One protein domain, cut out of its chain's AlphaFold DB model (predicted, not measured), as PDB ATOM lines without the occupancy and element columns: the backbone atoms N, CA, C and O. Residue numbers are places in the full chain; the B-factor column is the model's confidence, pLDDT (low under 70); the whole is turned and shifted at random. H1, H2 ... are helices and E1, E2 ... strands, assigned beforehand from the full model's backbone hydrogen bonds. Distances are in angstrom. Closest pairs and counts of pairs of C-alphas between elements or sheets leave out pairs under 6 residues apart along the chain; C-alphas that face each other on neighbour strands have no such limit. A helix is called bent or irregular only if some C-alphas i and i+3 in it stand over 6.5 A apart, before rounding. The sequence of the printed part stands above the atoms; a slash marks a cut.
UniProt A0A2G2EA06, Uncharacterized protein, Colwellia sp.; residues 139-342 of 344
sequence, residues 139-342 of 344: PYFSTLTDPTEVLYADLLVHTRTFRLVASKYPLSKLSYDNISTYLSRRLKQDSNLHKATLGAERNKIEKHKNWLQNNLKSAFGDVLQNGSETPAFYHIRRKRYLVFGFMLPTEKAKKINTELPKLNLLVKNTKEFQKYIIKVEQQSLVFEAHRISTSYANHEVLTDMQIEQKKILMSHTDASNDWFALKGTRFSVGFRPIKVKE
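AT A GLANCE: This is residues 139 to 342 of the 344 residues of an uncharacterized protein of Colwellia sp. (UniProt A0A2G2EA06). Two curled sheets of four strands, E1 E2 E5 E4 and E6 E7 E9 E8, stand face to face as a sandwich, while the long helix H2 crosses E2 and E5. H1 and H5 pack on H2, H5 also covers E9, and the ribbon E3 and E10 lies near the last residues of H2. The printed part has 204 residues, in the order E1 E2 H1 H2 H3 E3 E4 E5 H4 E6 E7 H5 E8 E9 E10; each sheet is antiparallel and the class is mixed, helices and strands. It is compact, with a radius of gyration of the C-alphas of 17.4 A and spans of 57 by 41 by 34 A.

IN THESE COORDINATES: E1, residues 150 to 157, begins with C-alpha 150 at (125.624, 153.879, 131.558). E2 is residues 160 to 168, 25.9 A long, and H1 residues 176 to 186. H2, residues 195 to 220, is 37.4 A long and only just irregular: C-alphas 200 and 203 are 6.7 A apart. H3 is residues 223 to 226, E3 229 to 231, E4 234 to 236, E5 239 to 247, H4 250 to 253, E6 274 to 280, E7 283 to 291 with 26.6 A, H5 304 to 315, E8 324 to 326 and E9 329 to 336. E10, residues 339 to 341, ends with C-alpha 341 at (121.903, 163.829, 154.603).

HOW THE PARTS SIT: In the first sheet, N 153 and O 164 of E1 and E2 are 3.0 A apart, N 165 and O 244 of E2 and E5 2.8 A, and N 241 and O 234 of E5 and E4 2.7 A. In the second, N 276 and O 287 of E6 and E7 are 2.8 A apart, N 288 and O 334 of E7 and E9 2.8 A, and N 331 and O 324 of E9 and E8 2.8 A. The closest C-alphas of E5 and E9, Gly 245 and Phe 335, are 4.4 A apart. H2 runs across the strands, at 88 degrees to E2 on the local plane. H1 touches H2 at a shallow tilt of 19 degrees, opposite ways, closest at C-alphas 183 and 209, 6.6 A. H5 touches H2 at 22 degrees, also shallow and opposite ways, closest at C-alphas 215 and 312, 5.9 A. E7, H5 and E8 form a split strand-helix-strand unit, two strands of one sheet joined through a helix, with E9 between them in the sheet, and its crossover is right-handed. N 230 and O 340 of E3 and E10 are 2.9 A apart. H3 is on neither large sheet, and H4 only grazes the first. Every O i to N i+4 pair is within hydrogen-bond range in H1, 20 of 22 in H2 and 6 of 8 in H5; H3 and H4 are too short for one.

THE WHOLE: C-alphas 192 and 296, the two farthest apart, are 58.3 A apart. The printed part has no cut; its long links are H4 to E6 and E7 to H5. Mean pLDDT of the printed part is 89.4, under 70 at residues 225 to 228, 296 to 298 and 342.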
ATOM      1  N   PRO A 139     127.452 147.217 129.840       97.19
ATOM      2  CA  PRO A 139     127.143 148.444 129.106       97.19
ATOM      3  C   PRO A 139     125.695 148.483 128.618       97.19
ATOM      4  O   PRO A 139     125.237 147.539 127.981       97.19
ATOM      5  N   TYR A 140     124.982 149.577 128.895       96.38
ATOM      6  CA  TYR A 140     123.612 149.776 128.406       96.38
ATOM      7  C   TYR A 140     123.599 150.161 126.928       96.38
ATOM      8  O   TYR A 140     122.818 149.634 126.138       96.38
ATOM      9  N   PHE A 141     124.464 151.107 126.566       95.81
ATOM     10  CA  PHE A 141     124.569 151.652 125.221       95.81
ATOM     11  C   PHE A 141     125.874 151.186 124.599       95.81
ATOM     12  O   PHE A 141     126.958 151.485 125.103       95.81
ATOM     13  N   SER A 142     125.759 150.456 123.496       93.31
ATOM     14  CA  SER A 142     126.912 149.933 122.761       93.31
ATOM     15  C   SER A 142     127.625 151.016 121.956       93.31
ATOM     16  O   SER A 142     128.798 150.869 121.628       93.31
ATOM     17  N   THR A 143     126.926 152.111 121.650       95.38
ATOM     18  CA  THR A 143     127.439 153.162 120.770       95.38
ATOM     19  C   THR A 143     128.198 154.275 121.481       95.38
ATOM     20  O   THR A 143     128.728 155.148 120.801       95.38
ATOM     21  N   LEU A 144     128.242 154.298 122.816       96.00
ATOM     22  CA  LEU A 144     128.947 155.343 123.562       96.00
ATOM     23  C   LEU A 144     130.467 155.218 123.420       96.00
ATOM     24  O   LEU A 144     131.007 154.118 123.437       96.00
ATOM     25  N   THR A 145     131.162 156.357 123.371       95.38
ATOM     26  CA  THR A 145     132.635 156.407 123.369       95.38
ATOM     27  C   THR A 145     133.233 155.771 124.629       95.38
ATOM     28  O   THR A 145     134.254 155.099 124.559       95.38
ATOM     29  N   ASP A 146     132.589 155.968 125.785       95.62
ATOM     30  CA  ASP A 146     132.855 155.216 127.015       95.62
ATOM     31  C   ASP A 146     131.601 154.381 127.352       95.62
ATOM     32  O   ASP A 146     130.633 154.920 127.899       95.62
ATOM     33  N   PRO A 147     131.596 153.065 127.052       94.44
ATOM     34  CA  PRO A 147     130.468 152.177 127.344       94.44
ATOM     35  C   PRO A 147     130.155 152.038 128.842       94.44
ATOM     36  O   PRO A 147     129.117 151.490 129.208       94.44
ATOM     37  N   THR A 148     131.034 152.521 129.731       96.38
ATOM     38  CA  THR A 148     130.837 152.473 131.188       96.38
ATOM     39  C   THR A 148     130.056 153.658 131.749       96.38
ATOM     40  O   THR A 148     129.783 153.680 132.950       96.38
ATOM     41  N   GLU A 149     129.705 154.652 130.924       97.31
ATOM     42  CA  GLU A 149     128.937 155.827 131.362       97.31
ATOM     43  C   GLU A 149     127.502 155.470 131.773       97.31
ATOM     44  O   GLU A 149     126.952 156.082 132.689       97.31
ATOM     45  N   VAL A 150     126.911 154.448 131.145       97.94
ATOM     46  CA  VAL A 150     125.624 153.879 131.558       97.94
ATOM     47  C   VAL A 150     125.730 152.364 131.539       97.94
ATOM     48  O   VAL A 150     125.990 151.761 130.498       97.94
ATOM     49  N   LEU A 151     125.514 151.754 132.697       98.38
ATOM     50  CA  LEU A 151     125.509 150.311 132.882       98.38
ATOM     51  C   LEU A 151     124.099 149.835 133.235       98.38
ATOM     52  O   LEU A 151     123.275 150.608 133.726       98.38
ATOM     53  N   TYR A 152     123.833 148.551 133.036       97.88
ATOM     54  CA  TYR A 152     122.676 147.884 133.612       97.88
ATOM     55  C   TYR A 152     123.041 146.545 134.229       97.88
ATOM     56  O   TYR A 152     124.016 145.911 133.828       97.88
ATOM     57  N   ALA A 153     122.233 146.120 135.188       97.12
ATOM     58  CA  ALA A 153     122.220 144.770 135.722       97.12
ATOM     59  C   ALA A 153     120.765 144.324 135.850       97.12
ATOM     60  O   ALA A 153     119.904 145.113 136.245       97.12
ATOM     61  N   ASP A 154     120.494 143.071 135.507       97.69
ATOM     62  CA  ASP A 154     119.167 142.483 135.651       97.69
ATOM     63  C   ASP A 154     119.144 141.579 136.898       97.69
ATOM     64  O   ASP A 154     120.153 140.964 137.244       97.69
ATOM     65  N   LEU A 155     118.001 141.507 137.581       97.19
ATOM     66  CA  LEU A 155     117.760 140.604 138.714       97.19
ATOM     67  C   LEU A 155     116.312 140.101 138.710       97.19
ATOM     68  O   LEU A 155     115.449 140.660 138.027       97.19
ATOM     69  N   LEU A 156     116.026 139.071 139.501       96.81
ATOM     70  CA  LEU A 156     114.661 138.629 139.775       96.81
ATOM     71  C   LEU A 156     114.202 139.177 141.120       96.81
ATOM     72  O   LEU A 156     114.851 138.947 142.131       96.81
ATOM     73  N   VAL A 157     113.054 139.849 141.148       96.62
ATOM     74  CA  VAL A 157     112.315 140.106 142.388       96.62
ATOM     75  C   VAL A 157     111.136 139.143 142.398       96.62
ATOM     76  O   VAL A 157     110.209 139.262 141.590       96.62
ATOM     77  N   HIS A 158     111.214 138.129 143.259       93.12
ATOM     78  CA  HIS A 158     110.402 136.912 143.182       93.12
ATOM     79  C   HIS A 158     110.489 136.230 141.806       93.12
ATOM     80  O   HIS A 158     111.458 135.535 141.515       93.12
ATOM     81  N   THR A 159     109.467 136.403 140.968       90.69
ATOM     82  CA  THR A 159     109.333 135.787 139.638       90.69
ATOM     83  C   THR A 159     109.374 136.814 138.509       90.69
ATOM     84  O   THR A 159     109.232 136.457 137.340       90.69
ATOM     85  N   ARG A 160     109.538 138.103 138.829       95.00
ATOM     86  CA  ARG A 160     109.534 139.191 137.848       95.00
ATOM     87  C   ARG A 160     110.939 139.733 137.672       95.00
ATOM     88  O   ARG A 160     111.641 139.984 138.647       95.00
ATOM     89  N   THR A 161     111.329 139.945 136.423       97.00
ATOM     90  CA  THR A 161     112.632 140.519 136.100       97.00
ATOM     91  C   THR A 161     112.617 142.031 136.250       97.00
ATOM     92  O   THR A 161     111.729 142.714 135.733       97.00
ATOM     93  N   PHE A 162     113.640 142.547 136.914       97.31
ATOM     94  CA  PHE A 162     113.918 143.965 137.057       97.31
ATOM     95  C   PHE A 162     115.240 144.299 136.390       97.31
ATOM     96  O   PHE A 162     116.167 143.492 136.403       97.31
ATOM     97  N   ARG A 163     115.317 145.513 135.851       97.75
ATOM     98  CA  ARG A 163     116.546 146.116 135.353       97.75
ATOM     99  C   ARG A 163     116.932 147.274 136.249       97.75
ATOM    100  O   ARG A 163     116.159 148.219 136.403       97.75
ATOM    101  N   LEU A 164     118.130 147.205 136.810       97.56
ATOM    102  CA  LEU A 164     118.812 148.331 137.430       97.56
ATOM    103  C   LEU A 164     119.624 149.043 136.353       97.56
ATOM    104  O   LEU A 164     120.380 148.403 135.628       97.56
ATOM    105  N   VAL A 165     119.489 150.358 136.257       98.00
ATOM    106  CA  VAL A 165     120.256 151.221 135.361       98.00
ATOM    107  C   VAL A 165     121.136 152.125 136.211       98.00
ATOM    108  O   VAL A 165     120.645 152.911 137.022       98.00
ATOM    109  N   ALA A 166     122.443 152.004 136.017       97.56
ATOM    110  CA  ALA A 166     123.468 152.747 136.722       97.56
ATOM    111  C   ALA A 166     124.048 153.819 135.796       97.56
ATOM    112  O   ALA A 166     124.732 153.506 134.822       97.56
ATOM    113  N   SER A 167     123.807 155.091 136.108       97.44
ATOM    114  CA  SER A 167     124.377 156.223 135.364       97.44
ATOM    115  C   SER A 167     125.566 156.800 136.111       97.44
ATOM    116  O   SER A 167     125.437 157.197 137.271       97.44
ATOM    117  N   LYS A 168     126.730 156.816 135.462       96.50
ATOM    118  CA  LYS A 168     127.990 157.265 136.060       96.50
ATOM    119  C   LYS A 168     127.885 158.733 136.436       96.50
ATOM    120  O   LYS A 168     127.388 159.548 135.662       96.50
ATOM    121  N   TYR A 169     128.372 159.073 137.620       93.44
ATOM    122  CA  TYR A 169     128.413 160.452 138.075       93.44
ATOM    123  C   TYR A 169     129.580 160.665 139.045       93.44
ATOM    124  O   TYR A 169     129.533 160.184 140.175       93.44
ATOM    125  N   PRO A 170     130.661 161.344 138.626       85.94
ATOM    126  CA  PRO A 170     131.901 161.376 139.393       85.94
ATOM    127  C   PRO A 170     131.954 162.478 140.456       85.94
ATOM    128  O   PRO A 170     132.808 162.410 141.339       85.94
ATOM    129  N   LEU A 171     131.100 163.503 140.371       84.00
ATOM    130  CA  LEU A 171     131.171 164.648 141.279       84.00
ATOM    131  C   LEU A 171     130.615 164.272 142.657       84.00
ATOM    132  O   LEU A 171     129.730 163.428 142.778       84.00
ATOM    133  N   SER A 172     131.163 164.875 143.712       76.31
ATOM    134  CA  SER A 172     130.669 164.683 145.082       76.31
ATOM    135  C   SER A 172     129.335 165.381 145.322       76.31
ATOM    136  O   SER A 172     128.497 164.826 146.020       76.31
ATOM    137  N   LYS A 173     129.131 166.560 144.722       80.25
ATOM    138  CA  LYS A 173     127.895 167.340 144.836       80.25
ATOM    139  C   LYS A 173     127.032 167.156 143.601       80.25
ATOM    140  O   LYS A 173     127.475 167.496 142.506       80.25
ATOM    141  N   LEU A 174     125.807 166.670 143.777       85.50
ATOM    142  CA  LEU A 174     124.832 166.501 142.701       85.50
ATOM    143  C   LEU A 174     123.874 167.698 142.648       85.50
ATOM    144  O   LEU A 174     123.293 168.061 143.659       85.50
ATOM    145  N   SER A 175     123.671 168.273 141.463       86.31
ATOM    146  CA  SER A 175     122.629 169.268 141.186       86.31
ATOM    147  C   SER A 175     121.993 169.000 139.821       86.31
ATOM    148  O   SER A 175     122.568 168.301 138.984       86.31
ATOM    149  N   TYR A 176     120.808 169.555 139.558       86.81
ATOM    150  CA  TYR A 176     120.138 169.355 138.265       86.81
ATOM    151  C   TYR A 176     120.942 169.918 137.081       86.81
ATOM    152  O   TYR A 176     121.011 169.290 136.022       86.81
ATOM    153  N   ASP A 177     121.619 171.049 137.268       86.25
ATOM    154  CA  ASP A 177     122.407 171.672 136.201       86.25
ATOM    155  C   ASP A 177     123.692 170.900 135.924       86.25
ATOM    156  O   ASP A 177     124.075 170.682 134.767       86.25
ATOM    157  N   ASN A 178     124.360 170.437 136.982       89.25
ATOM    158  CA  ASN A 178     125.629 169.748 136.824       89.25
ATOM    159  C   ASN A 178     125.439 168.329 136.258       89.25
ATOM    160  O   ASN A 178     126.245 167.917 135.424       89.25
ATOM    161  N   ILE A 179     124.350 167.621 136.596       90.62
ATOM    162  CA  ILE A 179     124.023 166.321 135.997       90.62
ATOM    163  C   ILE A 179     123.627 166.511 134.534       90.62
ATOM    164  O   ILE A 179     124.116 165.779 133.678       90.62
ATOM    165  N   SER A 180     122.835 167.540 134.212       90.81
ATOM    166  CA  SER A 180     122.476 167.881 132.826       90.81
ATOM    167  C   SER A 180     123.715 168.129 131.965       90.81
ATOM    168  O   SER A 180     123.896 167.534 130.894       90.81
ATOM    169  N   THR A 181     124.624 168.955 132.482       92.06
ATOM    170  CA  THR A 181     125.889 169.292 131.829       92.06
ATOM    171  C   THR A 181     126.778 168.059 131.678       92.06
ATOM    172  O   THR A 181     127.343 167.831 130.607       92.06
ATOM    173  N   TYR A 182     126.886 167.237 132.727       93.25
ATOM    174  CA  TYR A 182     127.672 166.006 132.712       93.25
ATOM    175  C   TYR A 182     127.165 165.034 131.643       93.25
ATOM    176  O   TYR A 182     127.928 164.640 130.760       93.25
ATOM    177  N   LEU A 183     125.871 164.703 131.664       93.69
ATOM    178  CA  LEU A 183     125.269 163.751 130.730       93.69
ATOM    179  C   LEU A 183     125.395 164.223 129.279       93.69
ATOM    180  O   LEU A 183     125.721 163.429 128.399       93.69
ATOM    181  N   SER A 184     125.194 165.517 129.023       91.88
ATOM    182  CA  SER A 184     125.330 166.099 127.682       91.88
ATOM    183  C   SER A 184     126.764 166.023 127.153       91.88
ATOM    184  O   SER A 184     126.981 165.808 125.961       91.88
ATOM    185  N   ARG A 185     127.762 166.165 128.033       92.50
ATOM    186  CA  ARG A 185     129.182 166.093 127.661       92.50
ATOM    187  C   ARG A 185     129.696 164.664 127.517       92.50
ATOM    188  O   ARG A 185     130.600 164.451 126.709       92.50
ATOM    189  N   ARG A 186     129.178 163.721 128.308       94.19
ATOM    190  CA  ARG A 186     129.747 162.370 128.460       94.19
ATOM    191  C   ARG A 186     129.007 161.291 127.685       94.19
ATOM    192  O   ARG A 186     129.658 160.375 127.196       94.19
ATOM    193  N   LEU A 187     127.693 161.413 127.495       94.56
ATOM    194  CA  LEU A 187     126.925 160.472 126.673       94.56
ATOM    195  C   LEU A 187     127.061 160.811 125.182       94.56
ATOM    196  O   LEU A 187     126.087 161.159 124.513       94.56
ATOM    197  N   LYS A 188     128.299 160.756 124.683       93.56
ATOM    198  CA  LYS A 188     128.647 160.937 123.272       93.56
ATOM    199  C   LYS A 188     128.829 159.579 122.611       93.56
ATOM    200  O   LYS A 188     129.427 158.681 123.197       93.56
ATOM    201  N   GLN A 189     128.299 159.447 121.400       92.69
ATOM    202  CA  GLN A 189     128.463 158.234 120.611       92.69
ATOM    203  C   GLN A 189     129.804 158.250 119.864       92.69
ATOM    204  O   GLN A 189     130.270 159.316 119.458       92.69
ATOM    205  N   ASP A 190     130.402 157.079 119.661       91.12
ATOM    206  CA  ASP A 190     131.576 156.899 118.807       91.12
ATOM    207  C   ASP A 190     131.199 157.116 117.334       91.12
ATOM    208  O   ASP A 190     130.478 156.324 116.726       91.12
ATOM    209  N   SER A 191     131.696 158.208 116.751       88.38
ATOM    210  CA  SER A 191     131.412 158.600 115.368       88.38
ATOM    211  C   SER A 191     131.918 157.607 114.321       88.38
ATOM    212  O   SER A 191     131.496 157.702 113.170       88.38
ATOM    213  N   ASN A 192     132.793 156.672 114.697       89.62
ATOM    214  CA  ASN A 192     133.326 155.653 113.793       89.62
ATOM    215  C   ASN A 192     132.343 154.498 113.543       89.62
ATOM    216  O   ASN A 192     132.546 153.700 112.628       89.62
ATOM    217  N   LEU A 193     131.272 154.392 114.334       89.06
ATOM    218  CA  LEU A 193     130.270 153.342 114.175       89.06
ATOM    219  C   LEU A 193     129.333 153.605 112.991       89.06
ATOM    220  O   LEU A 193     129.108 154.735 112.553       89.06
ATOM    221  N   HIS A 194     128.726 152.532 112.487       88.69
ATOM    222  CA  HIS A 194     127.803 152.614 111.363       88.69
ATOM    223  C   HIS A 194     126.593 153.521 111.669       88.69
ATOM    224  O   HIS A 194     125.974 153.429 112.734       88.69
ATOM    225  N   LYS A 195     126.209 154.379 110.707       86.94
ATOM    226  CA  LYS A 195     125.160 155.406 110.882       86.94
ATOM    227  C   LYS A 195     123.818 154.840 111.354       86.94
ATOM    228  O   LYS A 195     123.160 155.480 112.171       86.94
ATOM    229  N   ALA A 196     123.414 153.661 110.875       85.94
ATOM    230  CA  ALA A 196     122.156 153.041 111.298       85.94
ATOM    231  C   ALA A 196     122.182 152.647 112.789       85.94
ATOM    232  O   ALA A 196     121.226 152.922 113.515       85.94
ATOM    233  N   THR A 197     123.302 152.092 113.267       85.31
ATOM    234  CA  THR A 197     123.515 151.744 114.682       85.31
ATOM    235  C   THR A 197     123.480 152.993 115.560       85.31
ATOM    236  O   THR A 197     122.784 153.030 116.576       85.31
ATOM    237  N   LEU A 198     124.161 154.057 115.121       87.62
ATOM    238  CA  LEU A 198     124.148 155.353 115.797       87.62
ATOM    239  C   LEU A 198     122.733 155.932 115.894       87.62
ATOM    240  O   LEU A 198     122.309 156.337 116.977       87.62
ATOM    241  N   GLY A 199     121.987 155.933 114.787       87.69
ATOM    242  CA  GLY A 199     120.613 156.431 114.735       87.69
ATOM    243  C   GLY A 199     119.666 155.678 115.673       87.69
ATOM    244  O   GLY A 199     118.857 156.309 116.356       87.69
ATOM    245  N   ALA A 200     119.803 154.352 115.764       85.81
ATOM    246  CA  ALA A 200     118.952 153.509 116.603       85.81
ATOM    247  C   ALA A 200     119.118 153.776 118.112       85.81
ATOM    248  O   ALA A 200     118.129 153.760 118.853       85.81
ATOM    249  N   GLU A 201     120.344 154.026 118.589       92.12
ATOM    250  CA  GLU A 201     120.601 154.328 120.006       92.12
ATOM    251  C   GLU A 201     120.481 155.818 120.354       92.12
ATOM    252  O   GLU A 201     120.144 156.129 121.496       92.12
ATOM    253  N   ARG A 202     120.656 156.745 119.399       91.94
ATOM    254  CA  ARG A 202     120.623 158.198 119.664       91.94
ATOM    255  C   ARG A 202     119.356 158.638 120.400       91.94
ATOM    256  O   ARG A 202     119.436 159.316 121.419       91.94
ATOM    257  N   ASN A 203     118.184 158.210 119.927       90.62
ATOM    258  CA  ASN A 203     116.910 158.544 120.574       90.62
ATOM    259  C   ASN A 203     116.794 157.924 121.981       90.62
ATOM    260  O   ASN A 203     116.249 158.536 122.895       90.62
ATOM    261  N   LYS A 204     117.328 156.713 122.183       92.81
ATOM    262  CA  LYS A 204     117.309 156.051 123.496       92.81
ATOM    263  C   LYS A 204     118.207 156.776 124.500       92.81
ATOM    264  O   LYS A 204     117.808 156.924 125.650       92.81
ATOM    265  N   ILE A 205     119.366 157.269 124.059       95.25
ATOM    266  CA  ILE A 205     120.287 158.060 124.885       95.25
ATOM    267  C   ILE A 205     119.616 159.361 125.343       95.25
ATOM    268  O   ILE A 205     119.647 159.669 126.531       95.25
ATOM    269  N   GLU A 206     118.956 160.100 124.448       93.25
ATOM    270  CA  GLU A 206     118.246 161.332 124.837       93.25
ATOM    271  C   GLU A 206     117.081 161.052 125.797       93.25
ATOM    272  O   GLU A 206     116.919 161.737 126.808       93.25
ATOM    273  N   LYS A 207     116.309 159.986 125.550       93.56
ATOM    274  CA  LYS A 207     115.262 159.545 126.484       93.56
ATOM    275  C   LYS A 207     115.828 159.167 127.852       93.56
ATOM    276  O   LYS A 207     115.214 159.508 128.857       93.56
ATOM    277  N   HIS A 208     116.994 158.521 127.903       95.56
ATOM    278  CA  HIS A 208     117.677 158.176 129.155       95.56
ATOM    279  C   HIS A 208     118.086 159.414 129.955       95.56
ATOM    280  O   HIS A 208     117.849 159.463 131.161       95.56
ATOM    281  N   LYS A 209     118.641 160.443 129.298       94.94
ATOM    282  CA  LYS A 209     118.992 161.716 129.955       94.94
ATOM    283  C   LYS A 209     117.778 162.334 130.650       94.94
ATOM    284  O   LYS A 209     117.838 162.631 131.843       94.94
ATOM    285  N   ASN A 210     116.672 162.454 129.915       93.19
ATOM    286  CA  ASN A 210     115.418 163.002 130.433       93.19
ATOM    287  C   ASN A 210     114.845 162.133 131.558       93.19
ATOM    288  O   ASN A 210     114.429 162.645 132.596       93.19
ATOM    289  N   TRP A 211     114.858 160.810 131.379       94.94
ATOM    290  CA  TRP A 211     114.379 159.863 132.380       94.94
ATOM    291  C   TRP A 211     115.153 159.982 133.697       94.94
ATOM    292  O   TRP A 211     114.532 160.102 134.752       94.94
ATOM    293  N   LEU A 212     116.488 160.021 133.661       94.56
ATOM    294  CA  LEU A 212     117.310 160.155 134.866       94.56
ATOM    295  C   LEU A 212     117.040 161.478 135.594       94.56
ATOM    296  O   LEU A 212     116.870 161.486 136.812       94.56
ATOM    297  N   GLN A 213     116.952 162.588 134.859       91.50
ATOM    298  CA  GLN A 213     116.633 163.895 135.441       91.50
ATOM    299  C   GLN A 213     115.253 163.909 136.101       91.50
ATOM    300  O   GLN A 213     115.119 164.397 137.222       91.50
ATOM    301  N   ASN A 214     114.242 163.343 135.441       90.94
ATOM    302  CA  ASN A 214     112.891 163.262 135.992       90.94
ATOM    303  C   ASN A 214     112.851 162.380 137.247       90.94
ATOM    304  O   ASN A 214     112.196 162.743 138.220       90.94
ATOM    305  N   ASN A 215     113.587 161.264 137.267       91.06
ATOM    306  CA  ASN A 215     113.679 160.398 138.448       91.06
ATOM    307  C   ASN A 215     114.357 161.094 139.627       91.06
ATOM    308  O   ASN A 215     113.891 160.958 140.756       91.06
ATOM    309  N   LEU A 216     115.417 161.867 139.375       89.81
ATOM    310  CA  LEU A 216     116.054 162.677 140.411       89.81
ATOM    311  C   LEU A 216     115.091 163.739 140.957       89.81
ATOM    312  O   LEU A 216     114.939 163.829 142.172       89.81
ATOM    313  N   LYS A 217     114.384 164.464 140.080       87.69
ATOM    314  CA  LYS A 217     113.373 165.460 140.479       87.69
ATOM    315  C   LYS A 217     112.265 164.855 141.331       87.69
ATOM    316  O   LYS A 217     111.957 165.383 142.387       87.69
ATOM    317  N   SER A 218     111.732 163.712 140.913       85.44
ATOM    318  CA  SER A 218     110.701 162.983 141.654       85.44
ATOM    319  C   SER A 218     111.182 162.493 143.018       85.44
ATOM    320  O   SER A 218     110.511 162.645 144.032       85.44
ATOM    321  N   ALA A 219     112.363 161.872 143.056       83.12
ATOM    322  CA  ALA A 219     112.861 161.252 144.274       83.12
ATOM    323  C   ALA A 219     113.343 162.288 145.299       83.12
ATOM    324  O   ALA A 219     113.140 162.089 146.497       83.12
ATOM    325  N   PHE A 220     113.989 163.368 144.855       81.62
ATOM    326  CA  PHE A 220     114.709 164.304 145.723       81.62
ATOM    327  C   PHE A 220     114.098 165.710 145.765       81.62
ATOM    328  O   PHE A 220     114.447 166.471 146.661       81.62
ATOM    329  N   GLY A 221     113.170 166.057 144.868       81.62
ATOM    330  CA  GLY A 221     112.518 167.370 144.843       81.62
ATOM    331  C   GLY A 221     113.521 168.529 144.854       81.62
ATOM    332  O   GLY A 221     114.612 168.437 144.286       81.62
ATOM    333  N   ASP A 222     113.177 169.603 145.559       74.19
ATOM    334  CA  ASP A 222     114.042 170.782 145.714       74.19
ATOM    335  C   ASP A 222     115.189 170.560 146.717       74.19
ATOM    336  O   ASP A 222     116.159 171.315 146.762       74.19
ATOM    337  N   VAL A 223     115.122 169.474 147.493       70.31
ATOM    338  CA  VAL A 223     116.097 169.117 148.537       70.31
ATOM    339  C   VAL A 223     117.499 168.922 147.944       70.31
ATOM    340  O   VAL A 223     118.495 169.281 148.570       70.31
ATOM    341  N   LEU A 224     117.572 168.454 146.693       73.31
ATOM    342  CA  LEU A 224     118.822 168.292 145.949       73.31
ATOM    343  C   LEU A 224     119.509 169.629 145.619       73.31
ATOM    344  O   LEU A 224     120.732 169.690 145.539       73.31
ATOM    345  N   GLN A 225     118.742 170.700 145.390       67.69
ATOM    346  CA  GLN A 225     119.309 172.030 145.135       67.69
ATOM    347  C   GLN A 225     119.738 172.717 146.432       67.69
ATOM    348  O   GLN A 225     120.731 173.441 146.442       67.69
ATOM    349  N   ASN A 226     119.020 172.443 147.521       65.94
ATOM    350  CA  ASN A 226     119.254 173.057 148.826       65.94
ATOM    351  C   ASN A 226     120.359 172.357 149.640       65.94
ATOM    352  O   ASN A 226     120.728 172.849 150.703       65.94
ATOM    353  N   GLY A 227     120.887 171.223 149.159       64.19
ATOM    354  CA  GLY A 227     122.025 170.507 149.750       64.19
ATOM    355  C   GLY A 227     121.716 169.720 151.027       64.19
ATOM    356  O   GLY A 227     122.621 169.165 151.636       64.19
ATOM    357  N   SER A 228     120.459 169.635 151.466       67.25
ATOM    358  CA  SER A 228     120.127 168.946 152.722       67.25
ATOM    359  C   SER A 228     120.090 167.421 152.591       67.25
ATOM    360  O   SER A 228     120.391 166.724 153.561       67.25
ATOM    361  N   GLU A 229     119.774 166.888 151.407       76.81
ATOM    362  CA  GLU A 229     119.820 165.454 151.108       76.81
ATOM    363  C   GLU A 229     120.308 165.199 149.678       76.81
ATOM    364  O   GLU A 229     119.892 165.861 148.725       76.81
ATOM    365  N   THR A 230     121.144 164.177 149.510       82.69
ATOM    366  CA  THR A 230     121.639 163.712 148.211       82.69
ATOM    367  C   THR A 230     121.415 162.205 148.045       82.69
ATOM    368  O   THR A 230     121.212 161.485 149.029       82.69
ATOM    369  N   PRO A 231     121.385 161.682 146.807       87.56
ATOM    370  CA  PRO A 231     121.391 160.244 146.582       87.56
ATOM    371  C   PRO A 231     122.710 159.627 147.044       87.56
ATOM    372  O   PRO A 231     123.790 160.082 146.669       87.56
ATOM    373  N   ALA A 232     122.621 158.513 147.762       89.88
ATOM    374  CA  ALA A 232     123.759 157.641 147.981       89.88
ATOM    375  C   ALA A 232     124.255 157.096 146.634       89.88
ATOM    376  O   ALA A 232     123.480 156.570 145.830       89.88
ATOM    377  N   PHE A 233     125.560 157.206 146.396       91.94
ATOM    378  CA  PHE A 233     126.179 156.662 145.194       91.94
ATOM    379  C   PHE A 233     126.469 155.172 145.349       91.94
ATOM    380  O   PHE A 233     127.061 154.743 146.340       91.94
ATOM    381  N   TYR A 234     126.136 154.409 144.313       93.69
ATOM    382  CA  TYR A 234     126.571 153.028 144.165       93.69
ATOM    383  C   TYR A 234     127.930 152.994 143.460       93.69
ATOM    384  O   TYR A 234     128.165 153.702 142.481       93.69
ATOM    385  N   HIS A 235     128.838 152.166 143.942       94.38
ATOM    386  CA  HIS A 235     130.191 152.021 143.448       94.38
ATOM    387  C   HIS A 235     130.286 150.768 142.589       94.38
ATOM    388  O   HIS A 235     130.133 149.650 143.073       94.38
ATOM    389  N   ILE A 236     130.574 150.957 141.303       94.94
ATOM    390  CA  ILE A 236     130.832 149.872 140.351       94.94
ATOM    391  C   ILE A 236     132.256 150.074 139.851       94.94
ATOM    392  O   ILE A 236     132.587 151.136 139.322       94.94
ATOM    393  N   ARG A 237     133.134 149.088 140.075       92.44
ATOM    394  CA  ARG A 237     134.567 149.176 139.728       92.44
ATOM    395  C   ARG A 237     135.215 150.488 140.219       92.44
ATOM    396  O   ARG A 237     135.923 151.166 139.476       92.44
ATOM    397  N   ARG A 238     134.944 150.858 141.481       91.62
ATOM    398  CA  ARG A 238     135.436 152.081 142.161       91.62
ATOM    399  C   ARG A 238     134.988 153.413 141.533       91.62
ATOM    400  O   ARG A 238     135.552 154.460 141.847       91.62
ATOM    401  N   LYS A 239     133.991 153.410 140.647       95.12
ATOM    402  CA  LYS A 239     133.364 154.624 140.102       95.12
ATOM    403  C   LYS A 239     131.965 154.783 140.685       95.12
ATOM    404  O   LYS A 239     131.312 153.787 140.966       95.12
ATOM    405  N   ARG A 240     131.535 156.031 140.870       94.88
ATOM    406  CA  ARG A 240     130.228 156.389 141.433       94.88
ATOM    407  C   ARG A 240     129.142 156.364 140.364       94.88
ATOM    408  O   ARG A 240     129.344 156.880 139.262       94.88
ATOM    409  N   TYR A 241     127.995 155.806 140.723       95.75
ATOM    410  CA  TYR A 241     126.815 155.675 139.884       95.75
ATOM    411  C   TYR A 241     125.549 156.026 140.662       95.75
ATOM    412  O   TYR A 241     125.412 155.721 141.846       95.75
ATOM    413  N   LEU A 242     124.600 156.625 139.953       95.25
ATOM    414  CA  LEU A 242     123.211 156.746 140.374       95.25
ATOM    415  C   LEU A 242     122.447 155.539 139.838       95.25
ATOM    416  O   LEU A 242     122.424 155.329 138.624       95.25
ATOM    417  N   VAL A 243     121.852 154.752 140.734       95.75
ATOM    418  CA  VAL A 243     121.162 153.505 140.384       95.75
ATOM    419  C   VAL A 243     119.667 153.648 140.617       95.75
ATOM    420  O   VAL A 243     119.218 153.856 141.740       95.75
ATOM    421  N   PHE A 244     118.905 153.494 139.544       96.31
ATOM    422  CA  PHE A 244     117.449 153.382 139.565       96.31
ATOM    423  C   PHE A 244     117.053 152.071 138.902       96.31
ATOM    424  O   PHE A 244     117.812 151.543 138.093       96.31
ATOM    425  N   GLY A 245     115.871 151.543 139.192       95.88
ATOM    426  CA  GLY A 245     115.448 150.307 138.545       95.88
ATOM    427  C   GLY A 245     113.954 150.106 138.468       95.88
ATOM    428  O   GLY A 245     113.187 150.629 139.273       95.88
ATOM    429  N   PHE A 246     113.556 149.333 137.470       95.88
ATOM    430  CA  PHE A 246     112.167 149.135 137.074       95.88
ATOM    431  C   PHE A 246     111.937 147.702 136.604       95.88
ATOM    432  O   PHE A 246     112.865 146.994 136.205       95.88
ATOM    433  N   MET A 247     110.678 147.276 136.639       96.00
ATOM    434  CA  MET A 247     110.268 145.974 136.125       96.00
ATOM    435  C   MET A 247     110.359 145.954 134.594       96.00
ATOM    436  O   MET A 247     109.926 146.904 133.937       96.00
ATOM    437  N   LEU A 248     110.874 144.869 134.016       96.25
ATOM    438  CA  LEU A 248     110.895 144.661 132.568       96.25
ATOM    439  C   LEU A 248     109.566 144.070 132.057       96.25
ATOM    440  O   LEU A 248     108.926 143.281 132.757       96.25
ATOM    441  N   PRO A 249     109.152 144.381 130.813       94.69
ATOM    442  CA  PRO A 249     108.094 143.654 130.126       94.69
ATOM    443  C   PRO A 249     108.466 142.179 129.970       94.69
ATOM    444  O   PRO A 249     109.624 141.855 129.693       94.69
ATOM    445  N   THR A 250     107.471 141.293 130.046       91.06
ATOM    446  CA  THR A 250     107.658 139.837 129.928       91.06
ATOM    447  C   THR A 250     108.451 139.448 128.671       91.06
ATOM    448  O   THR A 250     109.354 138.620 128.737       91.06
ATOM    449  N   GLU A 251     108.194 140.104 127.537       92.25
ATOM    450  CA  GLU A 251     108.884 139.825 126.268       92.25
ATOM    451  C   GLU A 251     110.364 140.237 126.253       92.25
ATOM    452  O   GLU A 251     111.162 139.654 125.520       92.25
ATOM    453  N   LYS A 252     110.759 141.232 127.060       92.25
ATOM    454  CA  LYS A 252     112.178 141.580 127.251       92.25
ATOM    455  C   LYS A 252     112.839 140.626 128.240       92.25
ATOM    456  O   LYS A 252     113.963 140.202 127.992       92.25
ATOM    457  N   ALA A 253     112.129 140.251 129.303       92.69
ATOM    458  CA  ALA A 253     112.610 139.313 130.314       92.69
ATOM    459  C   ALA A 253     112.954 137.933 129.723       92.69
ATOM    460  O   ALA A 253     114.023 137.402 130.003       92.69
ATOM    461  N   LYS A 254     112.111 137.393 128.828       91.25
ATOM    462  CA  LYS A 254     112.331 136.092 128.155       91.25
ATOM    463  C   LYS A 254     113.617 136.010 127.321       91.25
ATOM    464  O   LYS A 254     114.051 134.914 126.998       91.25
ATOM    465  N   LYS A 255     114.200 137.146 126.926       92.25
ATOM    466  CA  LYS A 255     115.423 137.198 126.100       92.25
ATOM    467  C   LYS A 255     116.706 137.118 126.927       92.25
ATOM    468  O   LYS A 255     117.799 137.165 126.366       92.25
ATOM    469  N   ILE A 256     116.587 137.082 128.251       91.31
ATOM    470  CA  ILE A 256     117.726 136.988 129.153       91.31
ATOM    471  C   ILE A 256     118.064 135.510 129.319       91.31
ATOM    472  O   ILE A 256     117.335 134.764 129.961       91.31
ATOM    473  N   ASN A 257     119.192 135.107 128.738       83.12
ATOM    474  CA  ASN A 257     119.646 133.712 128.714       83.12
ATOM    475  C   ASN A 257     120.640 133.384 129.841       83.12
ATOM    476  O   ASN A 257     121.359 132.394 129.765       83.12
ATOM    477  N   THR A 258     120.743 134.246 130.849       88.44
ATOM    478  CA  THR A 258     121.638 134.065 131.995       88.44
ATOM    479  C   THR A 258     120.821 133.891 133.256       88.44
ATOM    480  O   THR A 258     119.812 134.576 133.427       88.44
ATOM    481  N   GLU A 259     121.291 133.036 134.157       90.88
ATOM    482  CA  GLU A 259     120.747 132.967 135.506       90.88
ATOM    483  C   GLU A 259     120.878 134.334 136.191       90.88
ATOM    484  O   GLU A 259     121.891 135.027 136.052       90.88
ATOM    485  N   LEU A 260     119.802 134.756 136.851       95.31
ATOM    486  CA  LEU A 260     119.700 136.066 137.476       95.31
ATOM    487  C   LEU A 260     119.694 135.914 138.996       95.31
ATOM    488  O   LEU A 260     118.990 135.037 139.502       95.31
ATOM    489  N   PRO A 261     120.384 136.804 139.732       95.44
ATOM    490  CA  PRO A 261     120.313 136.806 141.184       95.44
ATOM    491  C   PRO A 261     118.863 137.047 141.622       95.44
ATOM    492  O   PRO A 261     118.166 137.916 141.080       95.44
ATOM    493  N   LYS A 262     118.392 136.252 142.586       95.50
ATOM    494  CA  LYS A 262     117.000 136.264 143.042       95.50
ATOM    495  C   LYS A 262     116.872 136.958 144.390       95.50
ATOM    496  O   LYS A 262     117.471 136.549 145.375       95.50
ATOM    497  N   LEU A 263     116.045 137.992 144.421       95.31
ATOM    498  CA  LEU A 263     115.677 138.752 145.601       95.31
ATOM    499  C   LEU A 263     114.252 138.369 146.010       95.31
ATOM    500  O   LEU A 263     113.288 138.645 145.289       95.31
ATOM    501  N   ASN A 264     114.111 137.728 147.167       91.19
ATOM    502  CA  ASN A 264     112.810 137.428 147.759       91.19
ATOM    503  C   ASN A 264     112.501 138.486 148.817       91.19
ATOM    504  O   ASN A 264     113.235 138.615 149.792       91.19
ATOM    505  N   LEU A 265     111.429 139.252 148.616       92.62
ATOM    506  CA  LEU A 265     111.023 140.312 149.532       92.62
ATOM    507  C   LEU A 265     109.736 139.931 150.254       92.62
ATOM    508  O   LEU A 265     108.780 139.442 149.657       92.62
ATOM    509  N   LEU A 266     109.662 140.218 151.546       91.44
ATOM    510  CA  LEU A 266     108.438 140.022 152.316       91.44
ATOM    511  C   LEU A 266     107.510 141.232 152.171       91.44
ATOM    512  O   LEU A 266     107.178 141.872 153.166       91.44
ATOM    513  N   VAL A 267     107.109 141.546 150.930       93.56
ATOM    514  CA  VAL A 267     106.196 142.662 150.637       93.56
ATOM    515  C   VAL A 267     104.861 142.427 151.337       93.56
ATOM    516  O   VAL A 267     104.178 141.439 151.065       93.56
ATOM    517  N   LYS A 268     104.498 143.344 152.233       93.81
ATOM    518  CA  LYS A 268     103.290 143.265 153.051       93.81
ATOM    519  C   LYS A 268     102.078 143.759 152.265       93.81
ATOM    520  O   LYS A 268     102.146 144.729 151.510       93.81
ATOM    521  N   ASN A 269     100.938 143.124 152.464       90.44
ATOM    522  CA  ASN A 269      99.647 143.460 151.883       90.44
ATOM    523  C   ASN A 269      98.931 144.600 152.642       90.44
ATOM    524  O   ASN A 269      97.726 144.555 152.895       90.44
ATOM    525  N   THR A 270      99.662 145.660 152.972       89.25
ATOM    526  CA  THR A 270      99.116 146.889 153.568       89.25
ATOM    527  C   THR A 270      98.875 147.957 152.496       89.25
ATOM    528  O   THR A 270      99.451 147.910 151.407       89.25
ATOM    529  N   LYS A 271      98.013 148.932 152.801       86.69
ATOM    530  CA  LYS A 271      97.840 150.152 151.994       86.69
ATOM    531  C   LYS A 271      99.004 151.132 152.162       86.69
ATOM    532  O   LYS A 271      99.173 152.009 151.324       86.69
ATOM    533  N   GLU A 272      99.785 150.996 153.229       91.06
ATOM    534  CA  GLU A 272     100.913 151.878 153.513       91.06
ATOM    535  C   GLU A 272     102.044 151.717 152.492       91.06
ATOM    536  O   GLU A 272     102.280 150.642 151.930       91.06
ATOM    537  N   PHE A 273     102.773 152.813 152.286       91.44
ATOM    538  CA  PHE A 273     103.978 152.821 151.475       91.44
ATOM    539  C   PHE A 273     105.126 152.102 152.189       91.44
ATOM    540  O   PHE A 273     105.443 152.406 153.338       91.44
ATOM    541  N   GLN A 274     105.777 151.174 151.494       93.69
ATOM    542  CA  GLN A 274     106.823 150.321 152.048       93.69
ATOM    543  C   GLN A 274     108.173 150.634 151.406       93.69
ATOM    544  O   GLN A 274     108.278 150.754 150.183       93.69
ATOM    545  N   LYS A 275     109.217 150.707 152.234       94.50
ATOM    546  CA  LYS A 275     110.609 150.882 151.810       94.50
ATOM    547  C   LYS A 275     111.453 149.749 152.374       94.50
ATOM    548  O   LYS A 275     111.567 149.631 153.588       94.50
ATOM    549  N   TYR A 276     112.065 148.969 151.493       96.62
ATOM    550  CA  TYR A 276     112.990 147.900 151.849       96.62
ATOM    551  C   TYR A 276     114.418 148.352 151.561       96.62
ATOM    552  O   TYR A 276     114.710 148.803 150.451       96.62
ATOM    553  N   ILE A 277     115.309 148.231 152.543       95.88
ATOM    554  CA  ILE A 277     116.735 148.537 152.378       95.88
ATOM    555  C   ILE A 277     117.439 147.247 151.969       95.88
ATOM    556  O   ILE A 277     117.665 146.362 152.789       95.88
ATOM    557  N   ILE A 278     117.781 147.142 150.691       95.94
ATOM    558  CA  ILE A 278     118.424 145.967 150.113       95.94
ATOM    559  C   ILE A 278     119.932 146.146 150.212       95.94
ATOM    560  O   ILE A 278     120.500 146.973 149.497       95.94
ATOM    561  N   LYS A 279     120.577 145.381 151.092       93.69
ATOM    562  CA  LYS A 279     122.035 145.346 151.224       93.69
ATOM    563  C   LYS A 279     122.601 144.353 150.212       93.69
ATOM    564  O   LYS A 279     122.387 143.144 150.337       93.69
ATOM    565  N   VAL A 280     123.291 144.882 149.208       90.19
ATOM    566  CA  VAL A 280     124.024 144.147 148.172       90.19
ATOM    567  C   VAL A 280     125.507 144.384 148.419       90.19
ATOM    568  O   VAL A 280     125.988 145.511 148.282       90.19
ATOM    569  N   GLU A 281     126.228 143.336 148.813       83.75
ATOM    570  CA  GLU A 281     127.607 143.448 149.304       83.75
ATOM    571  C   GLU A 281     127.709 144.480 150.456       83.75
ATOM    572  O   GLU A 281     127.002 144.380 151.456       83.75
ATOM    573  N   GLN A 282     128.576 145.490 150.324       83.56
ATOM    574  CA  GLN A 282     128.754 146.579 151.293       83.56
ATOM    575  C   GLN A 282     127.910 147.822 150.963       83.56
ATOM    576  O   GLN A 282     128.144 148.902 151.506       83.56
ATOM    577  N   GLN A 283     126.972 147.705 150.026       90.88
ATOM    578  CA  GLN A 283     126.220 148.824 149.469       90.88
ATOM    579  C   GLN A 283     124.726 148.582 149.605       90.88
ATOM    580  O   GLN A 283     124.279 147.451 149.766       90.88
ATOM    581  N   SER A 284     123.940 149.650 149.520       91.56
ATOM    582  CA  SER A 284     122.506 149.546 149.751       91.56
ATOM    583  C   SER A 284     121.701 150.249 148.665       91.56
ATOM    584  O   SER A 284     122.047 151.344 148.215       91.56
ATOM    585  N   LEU A 285     120.601 149.617 148.270       93.06
ATOM    586  CA  LEU A 285     119.568 150.159 147.389       93.06
ATOM    587  C   LEU A 285     118.231 150.167 148.131       93.06
ATOM    588  O   LEU A 285     118.029 149.378 149.051       93.06
ATOM    589  N   VAL A 286     117.300 151.030 147.726       94.81
ATOM    590  CA  VAL A 286     115.927 150.989 148.246       94.81
ATOM    591  C   VAL A 286     115.030 150.324 147.221       94.81
ATOM    592  O   VAL A 286     115.007 150.751 146.068       94.81
ATOM    593  N   PHE A 287     114.267 149.323 147.650       96.00
ATOM    594  CA  PHE A 287     113.100 148.847 146.918       96.00
ATOM    595  C   PHE A 287     111.838 149.438 147.544       96.00
ATOM    596  O   PHE A 287     111.555 149.246 148.726       96.00
ATOM    597  N   GLU A 288     111.088 150.178 146.747       94.19
ATOM    598  CA  GLU A 288     109.842 150.818 147.147       94.19
ATOM    599  C   GLU A 288     108.658 149.984 146.663       94.19
ATOM    600  O   GLU A 288     108.653 149.535 145.515       94.19
ATOM    601  N   ALA A 289     107.644 149.808 147.511       93.62
ATOM    602  CA  ALA A 289     106.405 149.124 147.160       93.62
ATOM    603  C   ALA A 289     105.183 149.863 147.710       93.62
ATOM    604  O   ALA A 289     105.110 150.194 148.892       93.62
ATOM    605  N   HIS A 290     104.198 150.096 146.848       92.31
ATOM    606  CA  HIS A 290     102.940 150.736 147.209       92.31
ATOM    607  C   HIS A 290     101.773 149.954 146.615       92.31
ATOM    608  O   HIS A 290     101.644 149.856 145.393       92.31
ATOM    609  N   ARG A 291     100.908 149.407 147.469       92.38
ATOM    610  CA  ARG A 291      99.741 148.631 147.042       92.38
ATOM    611  C   ARG A 291      98.777 149.480 146.211       92.38
ATOM    612  O   ARG A 291      98.366 150.560 146.631       92.38
ATOM    613  N   ILE A 292      98.381 148.967 145.050       89.81
ATOM    614  CA  ILE A 292      97.338 149.570 144.218       89.81
ATOM    615  C   ILE A 292      95.981 149.240 144.836       89.81
ATOM    616  O   ILE A 292      95.663 148.071 145.074       89.81
ATOM    617  N   SER A 293      95.182 150.271 145.099       83.12
ATOM    618  CA  SER A 293      93.807 150.091 145.558       83.12
ATOM    619  C   SER A 293      92.880 149.859 144.369       83.12
ATOM    620  O   SER A 293      93.078 150.413 143.289       83.12
ATOM    621  N   THR A 294      91.844 149.054 144.575       77.19
ATOM    622  CA  THR A 294      90.762 148.849 143.608       77.19
ATOM    623  C   THR A 294      89.465 149.385 144.193       77.19
ATOM    624  O   THR A 294      89.161 149.136 145.361       77.19
ATOM    625  N   SER A 295      88.705 150.134 143.400       73.31
ATOM    626  CA  SER A 295      87.358 150.568 143.767       73.31
ATOM    627  C   SER A 295      86.372 149.395 143.737       73.31
ATOM    628  O   SER A 295      86.666 148.335 143.184       73.31
ATOM    629  N   TYR A 296      85.164 149.610 144.265       61.19
ATOM    630  CA  TYR A 296      84.050 148.653 144.178       61.19
ATOM    631  C   TYR A 296      83.688 148.259 142.738       61.19
ATOM    632  O   TYR A 296      83.178 147.170 142.506       61.19
ATOM    633  N   ALA A 297      83.984 149.124 141.765       62.88
ATOM    634  CA  ALA A 297      83.775 148.865 140.344       62.88
ATOM    635  C   ALA A 297      85.000 148.216 139.668       62.88
ATOM    636  O   ALA A 297      85.119 148.283 138.448       62.88
ATOM    637  N   ASN A 298      85.947 147.658 140.431       67.50
ATOM    638  CA  ASN A 298      87.202 147.067 139.947       67.50
ATOM    639  C   ASN A 298      88.101 148.021 139.138       67.50
ATOM    640  O   ASN A 298      88.954 147.572 138.371       67.50
ATOM    641  N   HIS A 299      87.947 149.335 139.322       74.31
ATOM    642  CA  HIS A 299      88.841 150.322 138.719       74.31
ATOM    643  C   HIS A 299      90.019 150.606 139.651       74.31
ATOM    644  O   HIS A 299      89.863 150.652 140.872       74.31
ATOM    645  N   GLU A 300      91.201 150.809 139.078       79.81
ATOM    646  CA  GLU A 300      92.399 151.156 139.839       79.81
ATOM    647  C   GLU A 300      92.270 152.575 140.402       79.81
ATOM    648  O   GLU A 300      92.004 153.527 139.668       79.81
ATOM    649  N   VAL A 301      92.470 152.715 141.711       80.00
ATOM    650  CA  VAL A 301      92.518 154.004 142.402       80.00
ATOM    651  C   VAL A 301      93.971 154.257 142.768       80.00
ATOM    652  O   VAL A 301      94.525 153.594 143.648       80.00
ATOM    653  N   LEU A 302      94.592 155.182 142.038       82.88
ATOM    654  CA  LEU A 302      95.996 155.533 142.200       82.88
ATOM    655  C   LEU A 302      96.129 156.807 143.030       82.88
ATOM    656  O   LEU A 302      95.423 157.786 142.805       82.88
ATOM    657  N   THR A 303      97.077 156.796 143.956       84.44
ATOM    658  CA  THR A 303      97.561 158.003 144.635       84.44
ATOM    659  C   THR A 303      98.445 158.828 143.698       84.44
ATOM    660  O   THR A 303      99.032 158.283 142.758       84.44
ATOM    661  N   ASP A 304      98.622 160.119 143.986       82.38
ATOM    662  CA  ASP A 304      99.518 160.995 143.213       82.38
ATOM    663  C   ASP A 304     100.936 160.422 143.110       82.38
ATOM    664  O   ASP A 304     101.525 160.397 142.032       82.38
ATOM    665  N   MET A 305     101.436 159.840 144.202       79.94
ATOM    666  CA  MET A 305     102.736 159.175 144.239       79.94
ATOM    667  C   MET A 305     102.821 157.976 143.277       79.94
ATOM    668  O   MET A 305     103.835 157.783 142.605       79.94
ATOM    669  N   GLN A 306     101.768 157.158 143.184       84.56
ATOM    670  CA  GLN A 306     101.724 156.019 142.254       84.56
ATOM    671  C   GLN A 306     101.631 156.488 140.801       84.56
ATOM    672  O   GLN A 306     102.279 155.919 139.919       84.56
ATOM    673  N   ILE A 307     100.859 157.546 140.548       82.94
ATOM    674  CA  ILE A 307     100.770 158.185 139.233       82.94
ATOM    675  C   ILE A 307     102.142 158.725 138.826       82.94
ATOM    676  O   ILE A 307     102.578 158.513 137.696       82.94
ATOM    677  N   GLU A 308     102.839 159.392 139.740       82.06
ATOM    678  CA  GLU A 308     104.169 159.942 139.511       82.06
ATOM    679  C   GLU A 308     105.199 158.838 139.240       82.06
ATOM    680  O   GLU A 308     105.923 158.899 138.244       82.06
ATOM    681  N   GLN A 309     105.216 157.776 140.051       79.88
ATOM    682  CA  GLN A 309     106.096 156.625 139.836       79.88
ATOM    683  C   GLN A 309     105.856 155.981 138.463       79.88
ATOM    684  O   GLN A 309     106.821 155.678 137.752       79.88
ATOM    685  N   LYS A 310     104.592 155.851 138.040       80.81
ATOM    686  CA  LYS A 310     104.235 155.363 136.701       80.81
ATOM    687  C   LYS A 310     104.706 156.310 135.595       80.81
ATOM    688  O   LYS A 310     105.253 155.867 134.590       80.81
ATOM    689  N   LYS A 311     104.530 157.620 135.766       81.00
ATOM    690  CA  LYS A 311     104.931 158.625 134.766       81.00
ATOM    691  C   LYS A 311     106.443 158.770 134.632       81.00
ATOM    692  O   LYS A 311     106.914 159.147 133.565       81.00
ATOM    693  N   ILE A 312     107.202 158.511 135.692       83.50
ATOM    694  CA  ILE A 312     108.625 158.851 135.742       83.50
ATOM    695  C   ILE A 312     109.485 157.598 135.691       83.50
ATOM    696  O   ILE A 312     110.187 157.391 134.703       83.50
ATOM    697  N   LEU A 313     109.403 156.726 136.693       80.62
ATOM    698  CA  LEU A 313     110.256 155.542 136.745       80.62
ATOM    699  C   LEU A 313     109.908 154.572 135.610       80.62
ATOM    700  O   LEU A 313     110.802 154.112 134.898       80.62
ATOM    701  N   MET A 314     108.613 154.346 135.375       81.38
ATOM    702  CA  MET A 314     108.127 153.437 134.329       81.38
ATOM    703  C   MET A 314     108.094 154.069 132.924       81.38
ATOM    704  O   MET A 314     107.728 153.394 131.971       81.38
ATOM    705  N   SER A 315     108.528 155.328 132.745       85.88
ATOM    706  CA  SER A 315     108.669 155.922 131.400       85.88
ATOM    707  C   SER A 315     109.969 155.547 130.688       85.88
ATOM    708  O   SER A 315     110.169 155.927 129.529       85.88
ATOM    709  N   HIS A 316     110.859 154.787 131.341       92.12
ATOM    710  CA  HIS A 316     112.033 154.248 130.663       92.12
ATOM    711  C   HIS A 316     111.594 153.411 129.457       92.12
ATOM    712  O   HIS A 316     110.667 152.611 129.546       92.12
ATOM    713  N   THR A 317     112.328 153.483 128.344       88.88
ATOM    714  CA  THR A 317     112.028 152.714 127.115       88.88
ATOM    715  C   THR A 317     111.992 151.192 127.299       88.88
ATOM    716  O   THR A 317     111.546 150.462 126.412       88.88
ATOM    717  N   ASP A 318     112.514 150.707 128.425       92.94
ATOM    718  CA  ASP A 318     112.631 149.293 128.763       92.94
ATOM    719  C   ASP A 318     111.723 148.884 129.914       92.94
ATOM    720  O   ASP A 318     111.644 147.693 130.189       92.94
ATOM    721  N   ALA A 319     111.017 149.825 130.540       93.44
ATOM    722  CA  ALA A 319     110.111 149.528 131.631       93.44
ATOM    723  C   ALA A 319     108.815 148.882 131.131       93.44
ATOM    724  O   ALA A 319     108.353 149.111 130.012       93.44
ATOM    725  N   SER A 320     108.245 148.031 131.978       92.00
ATOM    726  CA  SER A 320     106.880 147.547 131.826       92.00
ATOM    727  C   SER A 320     105.893 148.645 132.210       92.00
ATOM    728  O   SER A 320     106.167 149.437 133.107       92.00
ATOM    729  N   ASN A 321     104.731 148.642 131.558       85.44
ATOM    730  CA  ASN A 321     103.578 149.455 131.944       85.44
ATOM    731  C   ASN A 321     102.652 148.731 132.941       85.44
ATOM    732  O   ASN A 321     101.689 149.335 133.421       85.44
ATOM    733  N   ASP A 322     102.932 147.458 133.233       88.44
ATOM    734  CA  ASP A 322     102.144 146.616 134.127       88.44
ATOM    735  C   ASP A 322     102.511 146.861 135.591       88.44
ATOM    736  O   ASP A 322     103.633 147.247 135.928       88.44
ATOM    737  N   TRP A 323     101.574 146.544 136.479       90.44
ATOM    738  CA  TRP A 323     101.830 146.517 137.912       90.44
ATOM    739  C   TRP A 323     102.544 145.241 138.338       90.44
ATOM    740  O   TRP A 323     102.350 144.166 137.764       90.44
ATOM    741  N   PHE A 324     103.342 145.347 139.395       92.38
ATOM    742  CA  PHE A 324     103.941 144.180 140.019       92.38
ATOM    743  C   PHE A 324     102.864 143.420 140.794       92.38
ATOM    744  O   PHE A 324     102.255 143.965 141.711       92.38
ATOM    745  N   ALA A 325     102.602 142.176 140.402       92.06
ATOM    746  CA  ALA A 325     101.614 141.325 141.051       92.06
ATOM    747  C   ALA A 325     102.306 140.310 141.966       92.06
ATOM    748  O   ALA A 325     103.166 139.551 141.518       92.06
ATOM    749  N   LEU A 326     101.891 140.265 143.229       90.94
ATOM    750  CA  LEU A 326     102.369 139.311 144.223       90.94
ATOM    751  C   LEU A 326     101.176 138.771 145.014       90.94
ATOM    752  O   LEU A 326     100.407 139.547 145.579       90.94
ATOM    753  N   LYS A 327     101.005 137.442 145.028       86.50
ATOM    754  CA  LYS A 327      99.902 136.748 145.729       86.50
ATOM    755  C   LYS A 327      98.516 137.369 145.444       86.50
ATOM    756  O   LYS A 327      97.729 137.607 146.351       86.50
ATOM    757  N   GLY A 328      98.243 137.703 144.179       86.25
ATOM    758  CA  GLY A 328      96.976 138.313 143.745       86.25
ATOM    759  C   GLY A 328      96.826 139.816 144.027       86.25
ATOM    760  O   GLY A 328      95.896 140.433 143.520       86.25
ATOM    761  N   THR A 329      97.755 140.432 144.761       90.06
ATOM    762  CA  THR A 329      97.758 141.878 145.030       90.06
ATOM    763  C   THR A 329      98.681 142.605 144.056       90.06
ATOM    764  O   THR A 329      99.755 142.105 143.719       90.06
ATOM    765  N   ARG A 330      98.269 143.788 143.587       92.44
ATOM    766  CA  ARG A 330      99.053 144.634 142.676       92.44
ATOM    767  C   ARG A 330      99.764 145.750 143.433       92.44
ATOM    768  O   ARG A 330      99.195 146.343 144.346       92.44
ATOM    769  N   PHE A 331     100.977 146.073 142.999       92.50
ATOM    770  CA  PHE A 331     101.826 147.098 143.592       92.50
ATOM    771  C   PHE A 331     102.477 147.966 142.509       92.50
ATOM    772  O   PHE A 331     102.918 147.472 141.467       92.50
ATOM    773  N   SER A 332     102.585 149.260 142.797       91.88
ATOM    774  CA  SER A 332     103.578 150.135 142.177       91.88
ATOM    775  C   SER A 332     104.910 149.907 142.880       91.88
ATOM    776  O   SER A 332     104.964 149.948 144.110       91.88
ATOM    777  N   VAL A 333     105.969 149.627 142.120       93.19
ATOM    778  CA  VAL A 333     107.273 149.245 142.677       93.19
ATOM    779  C   VAL A 333     108.437 149.857 141.914       93.19
ATOM    780  O   VAL A 333     108.310 150.227 140.744       93.19
ATOM    781  N   GLY A 334     109.590 149.959 142.566       93.25
ATOM    782  CA  GLY A 334     110.783 150.516 141.942       93.25
ATOM    783  C   GLY A 334     112.022 150.463 142.813       93.25
ATOM    784  O   GLY A 334     111.921 150.452 144.036       93.25
ATOM    785  N   PHE A 335     113.190 150.482 142.173       95.06
ATOM    786  CA  PHE A 335     114.459 150.689 142.861       95.06
ATOM    787  C   PHE A 335     114.886 152.150 142.766       95.06
ATOM    788  O   PHE A 335     114.863 152.737 141.678       95.06
ATOM    789  N   ARG A 336     115.321 152.718 143.891       91.94
ATOM    790  CA  ARG A 336     115.868 154.078 143.973       91.94
ATOM    791  C   ARG A 336     117.126 154.121 144.855       91.94
ATOM    792  O   ARG A 336     117.310 153.241 145.703       91.94
ATOM    793  N   PRO A 337     117.976 155.153 144.703       91.19
ATOM    794  CA  PRO A 337     119.056 155.412 145.644       91.19
ATOM    795  C   PRO A 337     118.515 155.748 147.039       91.19
ATOM    796  O   PRO A 337     117.443 156.342 147.176       91.19
ATOM    797  N   ILE A 338     119.293 155.429 148.072       88.00
ATOM    798  CA  ILE A 338     119.024 155.899 149.437       88.00
ATOM    799  C   ILE A 338     119.198 157.416 149.490       88.00
ATOM    800  O   ILE A 338     120.116 157.957 148.877       88.00
ATOM    801  N   LYS A 339     118.345 158.097 150.255       85.75
ATOM    802  CA  LYS A 339     118.563 159.500 150.615       85.75
ATOM    803  C   LYS A 339     119.548 159.576 151.776       85.75
ATOM    804  O   LYS A 339     119.302 158.978 152.822       85.75
ATOM    805  N   VAL A 340     120.646 160.295 151.592       83.19
ATOM    806  CA  VAL A 340     121.629 160.573 152.643       83.19
ATOM    807  C   VAL A 340     121.648 162.066 152.925       83.19
ATOM    808  O   VAL A 340     121.628 162.874 152.001       83.19
ATOM    809  N   LYS A 341     121.676 162.437 154.207       74.31
ATOM    810  CA  LYS A 341     121.903 163.829 154.603       74.31
ATOM    811  C   LYS A 341     123.353 164.195 154.301       74.31
ATOM    812  O   LYS A 341     124.238 163.375 154.557       74.31
ATOM    813  N   GLU A 342     123.603 165.385 153.759       60.88
ATOM    814  CA  GLU A 342     124.982 165.873 153.667       60.88
ATOM    815  C   GLU A 342     125.532 166.047 155.090       60.88
ATOM    816  O   GLU A 342     124.878 166.629 155.958       60.88
TER     817      GLU A 342